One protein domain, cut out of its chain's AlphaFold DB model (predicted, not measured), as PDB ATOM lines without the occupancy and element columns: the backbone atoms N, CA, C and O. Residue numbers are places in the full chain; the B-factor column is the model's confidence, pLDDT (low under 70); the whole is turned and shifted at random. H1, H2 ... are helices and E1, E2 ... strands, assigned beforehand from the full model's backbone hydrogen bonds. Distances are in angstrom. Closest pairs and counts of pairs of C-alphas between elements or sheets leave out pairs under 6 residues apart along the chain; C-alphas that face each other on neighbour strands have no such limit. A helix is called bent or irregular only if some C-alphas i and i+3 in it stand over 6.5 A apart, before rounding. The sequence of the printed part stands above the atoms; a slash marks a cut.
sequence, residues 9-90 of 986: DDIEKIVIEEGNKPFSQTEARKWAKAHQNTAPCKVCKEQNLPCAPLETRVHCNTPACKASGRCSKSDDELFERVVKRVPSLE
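AT A GLANCE: This is residues 9 to 90 of the 986 residues of the protein "F-box domain-containing protein" of Armillaria ostoyae (UniProt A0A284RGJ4). Helix H5 is the bridge of this small, irregular domain: it runs along the long axis, with H1 packed steeply at one end and a head of short pieces, E1, H3, H4 and the loops between them, at the other. H2 sits to one side, next to E1 and near H5, and contacts between the helices are few. The printed part has 82 residues with five named helices and one named strand, in the order H1, H2, H3, E1, H4, H5, and the class is mostly helix. It is compact, with a radius of gyration of the C-alphas of 13.4 A and spans of 37 by 26 by 21 A.

IN THESE COORDINATES: Find C-alpha 9 at (157.987, 118.334, 168.058); from there H1, the longest helix, runs through residues 9 to 19 for 15.0 A. H5 takes residues 73 to 82, from C-alpha 73 at (141.217, 123.017, 151.367) to C-alpha 82 at (154.651, 124.126, 156.019), 14.3 A. H2 covers residues 25 to 34 and measures 14.1 A. Look next for the short elements: H3 at residues 42 to 46, 6.1 A; E1 at residues 57 to 60, 7.8 A; and H4 at residues 63 to 67, 6.1 A.

HOW THE PARTS SIT: Begin at H1, which touches H5: their closest C-alphas, those of Val 15 and Val 82, are 6.2 A apart. The two helices run opposite ways at a steep tilt of 57 degrees. Move along H5 to Glu 77, whose C-alpha is 7.7 A from that of Trp 31 in H2; these two helices are close but not clearly touching, and about perpendicular at 81 degrees. At Lys 73 you reach E1, with the C-alphas of His 59 and Lys 73, the closest of the two elements, 5.9 A apart. E1 pairs with no named strand; its closest C-alphas to H2 are those of Val 58 and Ala 32, 5.5 A apart. Farther out, H3 touches H4, and their closest C-alphas, those of Val 43 and Cys 65, are 6.5 A apart. H3 and H5 are only just apart, at 8.5 A, while H1 is apart from H3, E1 and H4. In H1, H2, H3, H4 and H5 every O i to N i+4 pair is within hydrogen-bond range.

THE WHOLE: Look for the two C-alphas farthest apart at Asp 10 and Pro 50, 37.2 A. The printed part has no cut, and no link is long. The mean pLDDT of the printed part is 72.2; 29 residues are under 70, among them residues 36 to 40 and 50 to 58.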
ATOM      1  N   ASP A   9     158.276 117.154 167.242       71.06
ATOM      2  CA  ASP A   9     157.987 118.334 168.058       71.06
ATOM      3  C   ASP A   9     158.357 119.652 167.351       71.06
ATOM      4  O   ASP A   9     157.665 120.658 167.496       71.06
ATOM      5  N   ASP A  10     159.454 119.683 166.586       76.06
ATOM      6  CA  ASP A  10     159.859 120.879 165.833       76.06
ATOM      7  C   ASP A  10     158.994 121.086 164.586       76.06
ATOM      8  O   ASP A  10     158.666 122.221 164.240       76.06
ATOM      9  N   ILE A  11     158.556 119.999 163.946       78.38
ATOM     10  CA  ILE A  11     157.573 120.048 162.859       78.38
ATOM     11  C   ILE A  11     156.213 120.521 163.401       78.38
ATOM     12  O   ILE A  11     155.605 121.403 162.800       78.38
ATOM     13  N   GLU A  12     155.763 120.022 164.555       80.75
ATOM     14  CA  GLU A  12     154.521 120.452 165.215       80.75
ATOM     15  C   GLU A  12     154.563 121.945 165.586       80.75
ATOM     16  O   GLU A  12     153.623 122.679 165.269       80.75
ATOM     17  N   LYS A  13     155.691 122.452 166.113       79.50
ATOM     18  CA  LYS A  13     155.913 123.902 166.296       79.50
ATOM     19  C   LYS A  13     155.788 124.677 164.982       79.50
ATOM     20  O   LYS A  13     155.125 125.710 164.967       79.50
ATOM     21  N   ILE A  14     156.370 124.200 163.876       80.50
ATOM     22  CA  ILE A  14     156.278 124.879 162.568       80.50
ATOM     23  C   ILE A  14     154.835 124.869 162.032       80.50
ATOM     24  O   ILE A  14     154.383 125.885 161.503       80.50
ATOM     25  N   VAL A  15     154.082 123.775 162.205       80.56
ATOM     26  CA  VAL A  15     152.650 123.705 161.849       80.56
ATOM     27  C   VAL A  15     151.841 124.729 162.653       80.56
ATOM     28  O   VAL A  15     151.031 125.459 162.078       80.56
ATOM     29  N   ILE A  16     152.101 124.845 163.959       76.12
ATOM     30  CA  ILE A  16     151.456 125.828 164.843       76.12
ATOM     31  C   ILE A  16     151.878 127.267 164.482       76.12
ATOM     32  O   ILE A  16     151.030 128.161 164.465       76.12
ATOM     33  N   GLU A  17     153.147 127.515 164.143       79.38
ATOM     34  CA  GLU A  17     153.627 128.825 163.679       79.38
ATOM     35  C   GLU A  17     152.937 129.264 162.383       79.38
ATOM     36  O   GLU A  17     152.428 130.383 162.316       79.38
ATOM     37  N   GLU A  18     152.899 128.415 161.350       79.44
ATOM     38  CA  GLU A  18     152.220 128.756 160.093       79.44
ATOM     39  C   GLU A  18     150.702 128.878 160.291       79.44
ATOM     40  O   GLU A  18     150.088 129.793 159.737       79.44
ATOM     41  N   GLY A  19     150.091 128.023 161.117       71.69
ATOM     42  CA  GLY A  19     148.657 128.067 161.414       71.69
ATOM     43  C   GLY A  19     148.209 129.373 162.079       71.69
ATOM     44  O   GLY A  19     147.116 129.859 161.797       71.69
ATOM     45  N   ASN A  20     149.069 129.982 162.904       70.19
ATOM     46  CA  ASN A  20     148.782 131.241 163.598       70.19
ATOM     47  C   ASN A  20     149.132 132.513 162.797       70.19
ATOM     48  O   ASN A  20     148.850 133.622 163.263       70.19
ATOM     49  N   LYS A  21     149.736 132.410 161.603       75.75
ATOM     50  CA  LYS A  21     150.029 133.596 160.780       75.75
ATOM     51  C   LYS A  21     148.754 134.175 160.148       75.75
ATOM     52  O   LYS A  21     147.944 133.419 159.612       75.75
ATOM     53  N   PRO A  22     148.583 135.511 160.137       49.44
ATOM     54  CA  PRO A  22     147.409 136.154 159.553       49.44
ATOM     55  C   PRO A  22     147.428 136.057 158.021       49.44
ATOM     56  O   PRO A  22     148.051 136.867 157.338       49.44
ATOM     57  N   PHE A  23     146.722 135.066 157.483       68.62
ATOM     58  CA  PHE A  23     146.576 134.837 156.047       68.62
ATOM     59  C   PHE A  23     145.683 135.913 155.402       68.62
ATOM     60  O   PHE A  23     144.513 136.066 155.768       68.62
ATOM     61  N   SER A  24     146.216 136.701 154.461       66.06
ATOM     62  CA  SER A  24     145.478 137.845 153.908       66.06
ATOM     63  C   SER A  24     144.415 137.425 152.885       66.06
ATOM     64  O   SER A  24     144.562 136.439 152.163       66.06
ATOM     65  N   GLN A  25     143.358 138.234 152.724       62.06
ATOM     66  CA  GLN A  25     142.368 138.010 151.657       62.06
ATOM     67  C   GLN A  25     142.991 138.042 150.248       62.06
ATOM     68  O   GLN A  25     142.458 137.434 149.321       62.06
ATOM     69  N   THR A  26     144.112 138.743 150.074       70.44
ATOM     70  CA  THR A  26     144.838 138.836 148.804       70.44
ATOM     71  C   THR A  26     145.565 137.530 148.481       70.44
ATOM     72  O   THR A  26     145.569 137.097 147.329       70.44
ATOM     73  N   GLU A  27     146.140 136.873 149.489       72.75
ATOM     74  CA  GLU A  27     146.746 135.542 149.367       72.75
ATOM     75  C   GLU A  27     145.669 134.466 149.213       72.75
ATOM     76  O   GLU A  27     145.776 133.639 148.310       72.75
ATOM     77  N   ALA A  28     144.570 134.556 149.972       68.94
ATOM     78  CA  ALA A  28     143.408 133.678 149.828       68.94
ATOM     79  C   ALA A  28     142.851 133.673 148.396       68.94
ATOM     80  O   ALA A  28     142.601 132.606 147.844       68.94
ATOM     81  N   ARG A  29     142.713 134.850 147.766       68.88
ATOM     82  CA  ARG A  29     142.298 134.984 146.356       68.88
ATOM     83  C   ARG A  29     143.316 134.374 145.388       68.88
ATOM     84  O   ARG A  29     142.918 133.696 144.447       68.88
ATOM     85  N   LYS A  30     144.620 134.589 145.608       76.75
ATOM     86  CA  LYS A  30     145.683 134.008 144.763       76.75
ATOM     87  C   LYS A  30     145.707 132.480 144.847       76.75
ATOM     88  O   LYS A  30     145.726 131.828 143.808       76.75
ATOM     89  N   TRP A  31     145.660 131.923 146.058       79.38
ATOM     90  CA  TRP A  31     145.651 130.477 146.282       79.38
ATOM     91  C   TRP A  31     144.367 129.832 145.757       79.38
ATOM     92  O   TRP A  31     144.431 128.865 145.003       79.38
ATOM     93  N   ALA A  32     143.199 130.410 146.066       70.44
ATOM     94  CA  ALA A  32     141.921 129.913 145.561       70.44
ATOM     95  C   ALA A  32     141.889 129.903 144.027       70.44
ATOM     96  O   ALA A  32     141.467 128.906 143.449       70.44
ATOM     97  N   LYS A  33     142.397 130.956 143.364       71.44
ATOM     98  CA  LYS A  33     142.474 131.027 141.895       71.44
ATOM     99  C   LYS A  33     143.455 130.015 141.290       71.44
ATOM    100  O   LYS A  33     143.140 129.430 140.261       71.44
ATOM    101  N   ALA A  34     144.601 129.763 141.927       72.31
ATOM    102  CA  ALA A  34     145.520 128.700 141.503       72.31
ATOM    103  C   ALA A  34     144.885 127.299 141.624       72.31
ATOM    104  O   ALA A  34     145.145 126.424 140.800       72.31
ATOM    105  N   HIS A  35     144.007 127.105 142.613       71.94
ATOM    106  CA  HIS A  35     143.413 125.814 142.959       71.94
ATOM    107  C   HIS A  35     141.903 125.711 142.672       71.94
ATOM    108  O   HIS A  35     141.194 124.909 143.290       71.94
ATOM    109  N   GLN A  36     141.415 126.465 141.676       65.00
ATOM    110  CA  GLN A  36     140.039 126.369 141.166       65.00
ATOM    111  C   GLN A  36     139.718 124.964 140.625       65.00
ATOM    112  O   GLN A  36     138.636 124.445 140.885       65.00
ATOM    113  N   ASN A  37     140.685 124.315 139.963       64.00
ATOM    114  CA  ASN A  37     140.509 123.012 139.304       64.00
ATOM    115  C   ASN A  37     141.025 121.811 140.129       64.00
ATOM    116  O   ASN A  37     141.148 120.710 139.594       64.00
ATOM    117  N   THR A  38     141.361 121.986 141.416       65.88
ATOM    118  CA  THR A  38     141.783 120.859 142.270       65.88
ATOM    119  C   THR A  38     140.592 120.052 142.784       65.88
ATOM    120  O   THR A  38     139.488 120.583 142.936       65.88
ATOM    121  N   ALA A  39     140.845 118.774 143.083       65.75
ATOM    122  CA  ALA A  39     139.860 117.787 143.527       65.75
ATOM    123  C   ALA A  39     138.872 118.315 144.599       65.75
ATOM    124  O   ALA A  39     139.233 119.177 145.413       65.75
ATOM    125  N   PRO A  40     137.627 117.796 144.631       68.50
ATOM    126  CA  PRO A  40     136.650 118.183 145.642       68.50
ATOM    127  C   PRO A  40     137.189 117.915 147.049       68.50
ATOM    128  O   PRO A  40     137.820 116.885 147.295       68.50
ATOM    129  N   CYS A  41     136.937 118.848 147.972       76.25
ATOM    130  CA  CYS A  41     137.399 118.720 149.352       76.25
ATOM    131  C   CYS A  41     136.831 117.447 149.994       76.25
ATOM    132  O   CYS A  41     135.742 116.999 149.622       76.25
ATOM    133  N   LYS A  42     137.548 116.877 150.970       74.31
ATOM    134  CA  LYS A  42     137.240 115.540 151.509       74.31
ATOM    135  C   LYS A  42     135.766 115.377 151.925       74.31
ATOM    136  O   LYS A  42     135.115 114.450 151.462       74.31
ATOM    137  N   VAL A  43     135.211 116.365 152.634       75.00
ATOM    138  CA  VAL A  43     133.795 116.416 153.054       75.00
ATOM    139  C   VAL A  43     132.816 116.406 151.870       75.00
ATOM    140  O   VAL A  43     131.817 115.697 151.903       75.00
ATOM    141  N   CYS A  44     133.080 117.164 150.799       76.31
ATOM    142  CA  CYS A  44     132.227 117.140 149.604       76.31
ATOM    143  C   CYS A  44     132.383 115.844 148.804       76.31
ATOM    144  O   CYS A  44     131.406 115.375 148.234       76.31
ATOM    145  N   LYS A  45     133.579 115.246 148.784       78.38
ATOM    146  CA  LYS A  45     133.826 113.956 148.127       78.38
ATOM    147  C   LYS A  45     133.111 112.806 148.847       78.38
ATOM    148  O   LYS A  45     132.503 111.973 148.189       78.38
ATOM    149  N   GLU A  46     133.145 112.790 150.178       78.12
ATOM    150  CA  GLU A  46     132.451 111.803 151.022       78.12
ATOM    151  C   GLU A  46     130.922 111.933 150.940       78.12
ATOM    152  O   GLU A  46     130.221 110.931 150.993       78.12
ATOM    153  N   GLN A  47     130.405 113.152 150.753       74.62
ATOM    154  CA  GLN A  47     128.973 113.430 150.557       74.62
ATOM    155  C   GLN A  47     128.542 113.438 149.074       74.62
ATOM    156  O   GLN A  47     127.398 113.758 148.773       74.62
ATOM    157  N   ASN A  48     129.449 113.118 148.143       74.75
ATOM    158  CA  ASN A  48     129.231 113.115 146.690       74.75
ATOM    159  C   ASN A  48     128.652 114.434 146.106       74.75
ATOM    160  O   ASN A  48     127.904 114.428 145.129       74.75
ATOM    161  N   LEU A  49     128.997 115.580 146.708       74.00
ATOM    162  CA  LEU A  49     128.490 116.915 146.361       74.00
ATOM    163  C   LEU A  49     129.481 117.727 145.501       74.00
ATOM    164  O   LEU A  49     130.696 117.661 145.725       74.00
ATOM    165  N   PRO A  50     128.998 118.593 144.586       64.56
ATOM    166  CA  PRO A  50     129.854 119.504 143.830       64.56
ATOM    167  C   PRO A  50     130.546 120.519 144.760       64.56
ATOM    168  O   PRO A  50     129.920 121.354 145.419       64.56
ATOM    169  N   CYS A  51     131.876 120.453 144.810       67.50
ATOM    170  CA  CYS A  51     132.713 121.301 145.660       67.50
ATOM    171  C   CYS A  51     133.031 122.641 144.975       67.50
ATOM    172  O   CYS A  51     134.152 122.851 144.512       67.50
ATOM    173  N   ALA A  52     132.064 123.560 144.922       58.06
ATOM    174  CA  ALA A  52     132.268 124.887 144.339       58.06
ATOM    175  C   ALA A  52     133.304 125.720 145.141       58.06
ATOM    176  O   ALA A  52     133.060 126.016 146.322       58.06
ATOM    177  N   PRO A  53     134.449 126.118 144.544       56.56
ATOM    178  CA  PRO A  53     135.385 127.046 145.169       56.56
ATOM    179  C   PRO A  53     134.849 128.481 145.083       56.56
ATOM    180  O   PRO A  53     134.318 128.900 144.057       56.56
ATOM    181  N   LEU A  54     135.018 129.264 146.150       53.16
ATOM    182  CA  LEU A  54     134.770 130.705 146.103       53.16
ATOM    183  C   LEU A  54     136.016 131.410 145.564       53.16
ATOM    184  O   LEU A  54     137.094 131.256 146.127       53.16
ATOM    185  N   GLU A  55     135.869 132.289 144.571       54.47
ATOM    186  CA  GLU A  55     136.985 133.109 144.052       54.47
ATOM    187  C   GLU A  55     137.654 134.005 145.119       54.47
ATOM    188  O   GLU A  55     138.720 134.576 144.900       54.47
ATOM    189  N   THR A  56     137.014 134.146 146.283       53.91
ATOM    190  CA  THR A  56     137.422 135.023 147.383       53.91
ATOM    191  C   THR A  56     137.809 134.299 148.676       53.91
ATOM    192  O   THR A  56     138.227 134.979 149.616       53.91
ATOM    193  N   ARG A  57     137.680 132.962 148.772       63.72
ATOM    194  CA  ARG A  57     137.957 132.193 150.007       63.72
ATOM    195  C   ARG A  57     138.480 130.781 149.720       63.72
ATOM    196  O   ARG A  57     138.057 130.137 148.771       63.72
ATOM    197  N   VAL A  58     139.334 130.278 150.614       68.56
ATOM    198  CA  VAL A  58     139.932 128.928 150.547       68.56
ATOM    199  C   VAL A  58     138.915 127.803 150.804       68.56
ATOM    200  O   VAL A  58     139.007 126.737 150.198       68.56
ATOM    201  N   HIS A  59     137.928 128.020 151.681       70.62
ATOM    202  CA  HIS A  59     136.927 127.004 152.029       70.62
ATOM    203  C   HIS A  59     135.782 126.911 151.003       70.62
ATOM    204  O   HIS A  59     135.377 127.912 150.407       70.62
ATOM    205  N   CYS A  60     135.198 125.718 150.868       69.50
ATOM    206  CA  CYS A  60     134.019 125.480 150.034       69.50
ATOM    207  C   CYS A  60     132.740 126.084 150.645       69.50
ATOM    208  O   CYS A  60     132.566 126.095 151.864       69.50
ATOM    209  N   ASN A  61     131.823 126.569 149.799       65.75
ATOM    210  CA  ASN A  61     130.571 127.206 150.244       65.75
ATOM    211  C   ASN A  61     129.405 126.213 150.460       65.75
ATOM    212  O   ASN A  61     128.346 126.607 150.961       65.75
ATOM    213  N   THR A  62     129.590 124.952 150.057       70.75
ATOM    214  CA  THR A  62     128.583 123.879 150.065       70.75
ATOM    215  C   THR A  62     128.040 123.636 151.484       70.75
ATOM    216  O   THR A  62     128.834 123.651 152.431       70.75
ATOM    217  N   PRO A  63     126.726 123.380 151.680       68.25
ATOM    218  CA  PRO A  63     126.132 123.216 153.012       68.25
ATOM    219  C   PRO A  63     126.859 122.212 153.919       68.25
ATOM    220  O   PRO A  63     127.062 122.502 155.095       68.25
ATOM    221  N   ALA A  64     127.366 121.104 153.367       64.31
ATOM    222  CA  ALA A  64     128.160 120.120 154.107       64.31
ATOM    223  C   ALA A  64     129.471 120.690 154.703       64.31
ATOM    224  O   ALA A  64     129.806 120.367 155.843       64.31
ATOM    225  N   CYS A  65     130.188 121.583 154.000       70.12
ATOM    226  CA  CYS A  65     131.370 122.277 154.553       70.12
ATOM    227  C   CYS A  65     130.993 123.182 155.739       70.12
ATOM    228  O   CYS A  65     131.761 123.308 156.689       70.12
ATOM    229  N   LYS A  66     129.808 123.811 155.695       67.44
ATOM    230  CA  LYS A  66     129.319 124.697 156.765       67.44
ATOM    231  C   LYS A  66     128.852 123.907 157.985       67.44
ATOM    232  O   LYS A  66     129.309 124.186 159.086       67.44
ATOM    233  N   ALA A  67     127.998 122.904 157.785       62.62
ATOM    234  CA  ALA A  67     127.434 122.092 158.864       62.62
ATOM    235  C   ALA A  67     128.497 121.263 159.609       62.62
ATOM    236  O   ALA A  67     128.427 121.115 160.823       62.62
ATOM    237  N   SER A  68     129.518 120.762 158.904       64.00
ATOM    238  CA  SER A  68     130.631 120.016 159.519       64.00
ATOM    239  C   SER A  68     131.711 120.896 160.166       64.00
ATOM    240  O   SER A  68     132.649 120.354 160.765       64.00
ATOM    241  N   GLY A  69     131.625 122.223 159.989       61.78
ATOM    242  CA  GLY A  69     132.639 123.209 160.382       61.78
ATOM    243  C   GLY A  69     133.997 123.050 159.685       61.78
ATOM    244  O   GLY A  69     134.969 123.676 160.101       61.78
ATOM    245  N   ARG A  70     134.107 122.175 158.673       64.19
ATOM    246  CA  ARG A  70     135.385 121.657 158.166       64.19
ATOM    247  C   ARG A  70     135.419 121.619 156.642       64.19
ATOM    248  O   ARG A  70     134.484 121.188 155.974       64.19
ATOM    249  N   CYS A  71     136.548 122.034 156.075       74.75
ATOM    250  CA  CYS A  71     136.820 121.947 154.645       74.75
ATOM    251  C   CYS A  71     138.314 121.695 154.436       74.75
ATOM    252  O   CYS A  71     139.116 122.552 154.795       74.75
ATOM    253  N   SER A  72     138.693 120.560 153.835       71.69
ATOM    254  CA  SER A  72     140.111 120.163 153.736       71.69
ATOM    255  C   SER A  72     140.993 121.193 153.028       71.69
ATOM    256  O   SER A  72     142.167 121.281 153.358       71.69
ATOM    257  N   LYS A  73     140.437 122.033 152.137       74.81
ATOM    258  CA  LYS A  73     141.217 123.017 151.367       74.81
ATOM    259  C   LYS A  73     141.995 124.024 152.235       74.81
ATOM    260  O   LYS A  73     142.995 124.541 151.757       74.81
ATOM    261  N   SER A  74     141.618 124.271 153.497       74.19
ATOM    262  CA  SER A  74     142.456 125.066 154.422       74.19
ATOM    263  C   SER A  74     143.623 124.291 155.025       74.19
ATOM    264  O   SER A  74     144.670 124.871 155.286       74.19
ATOM    265  N   ASP A  75     143.456 122.987 155.221       78.31
ATOM    266  CA  ASP A  75     144.520 122.104 155.698       78.31
ATOM    267  C   ASP A  75     145.509 121.829 154.547       78.31
ATOM    268  O   ASP A  75     146.713 121.749 154.764       78.31
ATOM    269  N   ASP A  76     145.004 121.803 153.308       77.94
ATOM    270  CA  ASP A  76     145.785 121.741 152.070       77.94
ATOM    271  C   ASP A  76     146.614 123.026 151.841       77.94
ATOM    272  O   ASP A  76     147.804 122.946 151.541       77.94
ATOM    273  N   GLU A  77     146.030 124.213 152.058       83.94
ATOM    274  CA  GLU A  77     146.741 125.505 152.013       83.94
ATOM    275  C   GLU A  77     147.831 125.599 153.096       83.94
ATOM    276  O   GLU A  77     148.973 125.971 152.809       83.94
ATOM    277  N   LEU A  78     147.514 125.198 154.332       81.94
ATOM    278  CA  LEU A  78     148.474 125.188 155.436       81.94
ATOM    279  C   LEU A  78     149.630 124.208 155.176       81.94
ATOM    280  O   LEU A  78     150.788 124.559 155.412       81.94
ATOM    281  N   PHE A  79     149.344 123.019 154.636       83.44
ATOM    282  CA  PHE A  79     150.365 122.049 154.235       83.44
ATOM    283  C   PHE A  79     151.342 122.648 153.215       83.44
ATOM    284  O   PHE A  79     152.555 122.577 153.406       83.44
ATOM    285  N   GLU A  80     150.842 123.333 152.181       82.69
ATOM    286  CA  GLU A  80     151.690 124.013 151.194       82.69
ATOM    287  C   GLU A  80     152.546 125.149 151.774       82.69
ATOM    288  O   GLU A  80     153.544 125.532 151.153       82.69
ATOM    289  N   ARG A  81     152.180 125.733 152.921       82.75
ATOM    290  CA  ARG A  81     153.035 126.693 153.642       82.75
ATOM    291  C   ARG A  81     154.082 125.989 154.501       82.75
ATOM    292  O   ARG A  81     155.240 126.401 154.481       82.75
ATOM    293  N   VAL A  82     153.722 124.899 155.178       83.25
ATOM    294  CA  VAL A  82     154.651 124.126 156.019       83.25
ATOM    295  C   VAL A  82     155.703 123.389 155.180       83.25
ATOM    296  O   VAL A  82     156.886 123.475 155.500       83.25
ATOM    297  N   VAL A  83     155.332 122.760 154.059       85.81
ATOM    298  CA  VAL A  83     156.273 122.050 153.162       85.81
ATOM    299  C   VAL A  83     157.344 122.984 152.577       85.81
ATOM    300  O   VAL A  83     158.473 122.565 152.342       85.81
ATOM    301  N   LYS A  84     157.056 124.285 152.425       84.00
ATOM    302  CA  LYS A  84     158.061 125.288 152.013       84.00
ATOM    303  C   LYS A  84     159.135 125.551 153.082       84.00
ATOM    304  O   LYS A  84     160.204 126.048 152.736       84.00
ATOM    305  N   ARG A  85     158.878 125.221 154.356       80.44
ATOM    306  CA  ARG A  85     159.868 125.228 155.455       80.44
ATOM    307  C   ARG A  85     160.422 123.836 155.770       80.44
ATOM    308  O   ARG A  85     161.559 123.745 156.217       80.44
ATOM    309  N   VAL A  86     159.654 122.774 155.517       84.75
ATOM    310  CA  VAL A  86     160.045 121.372 155.733       84.75
ATOM    311  C   VAL A  86     159.785 120.553 154.456       84.75
ATOM    312  O   VAL A  86     158.765 119.870 154.363       84.75
ATOM    313  N   PRO A  87     160.690 120.588 153.455       79.38
ATOM    314  CA  PRO A  87     160.476 119.911 152.167       79.38
ATOM    315  C   PRO A  87     160.385 118.380 152.250       79.38
ATOM    316  O   PRO A  87     159.942 117.742 151.301       79.38
ATOM    317  N   SER A  88     160.807 117.791 153.371       77.44
ATOM    318  CA  SER A  88     160.743 116.354 153.663       77.44
ATOM    319  C   SER A  88     159.481 115.929 154.430       77.44
ATOM    320  O   SER A  88     159.431 114.805 154.925       77.44
ATOM    321  N   LEU A  89     158.491 116.813 154.608       81.88
ATOM    322  CA  LEU A  89     157.268 116.494 155.348       81.88
ATOM    323  C   LEU A  89     156.249 115.764 154.464       81.88
ATOM    324  O   LEU A  89     155.619 116.365 153.592       81.88
ATOM    325  N   GLU A  90     156.032 114.478 154.735       81.50
ATOM    326  CA  GLU A  90     154.930 113.732 154.130       81.50
ATOM    327  C   GLU A  90     153.563 114.205 154.645       81.50
ATOM    328  O   GLU A  90     153.396 114.580 155.810       81.50
TER     329      GLU A  90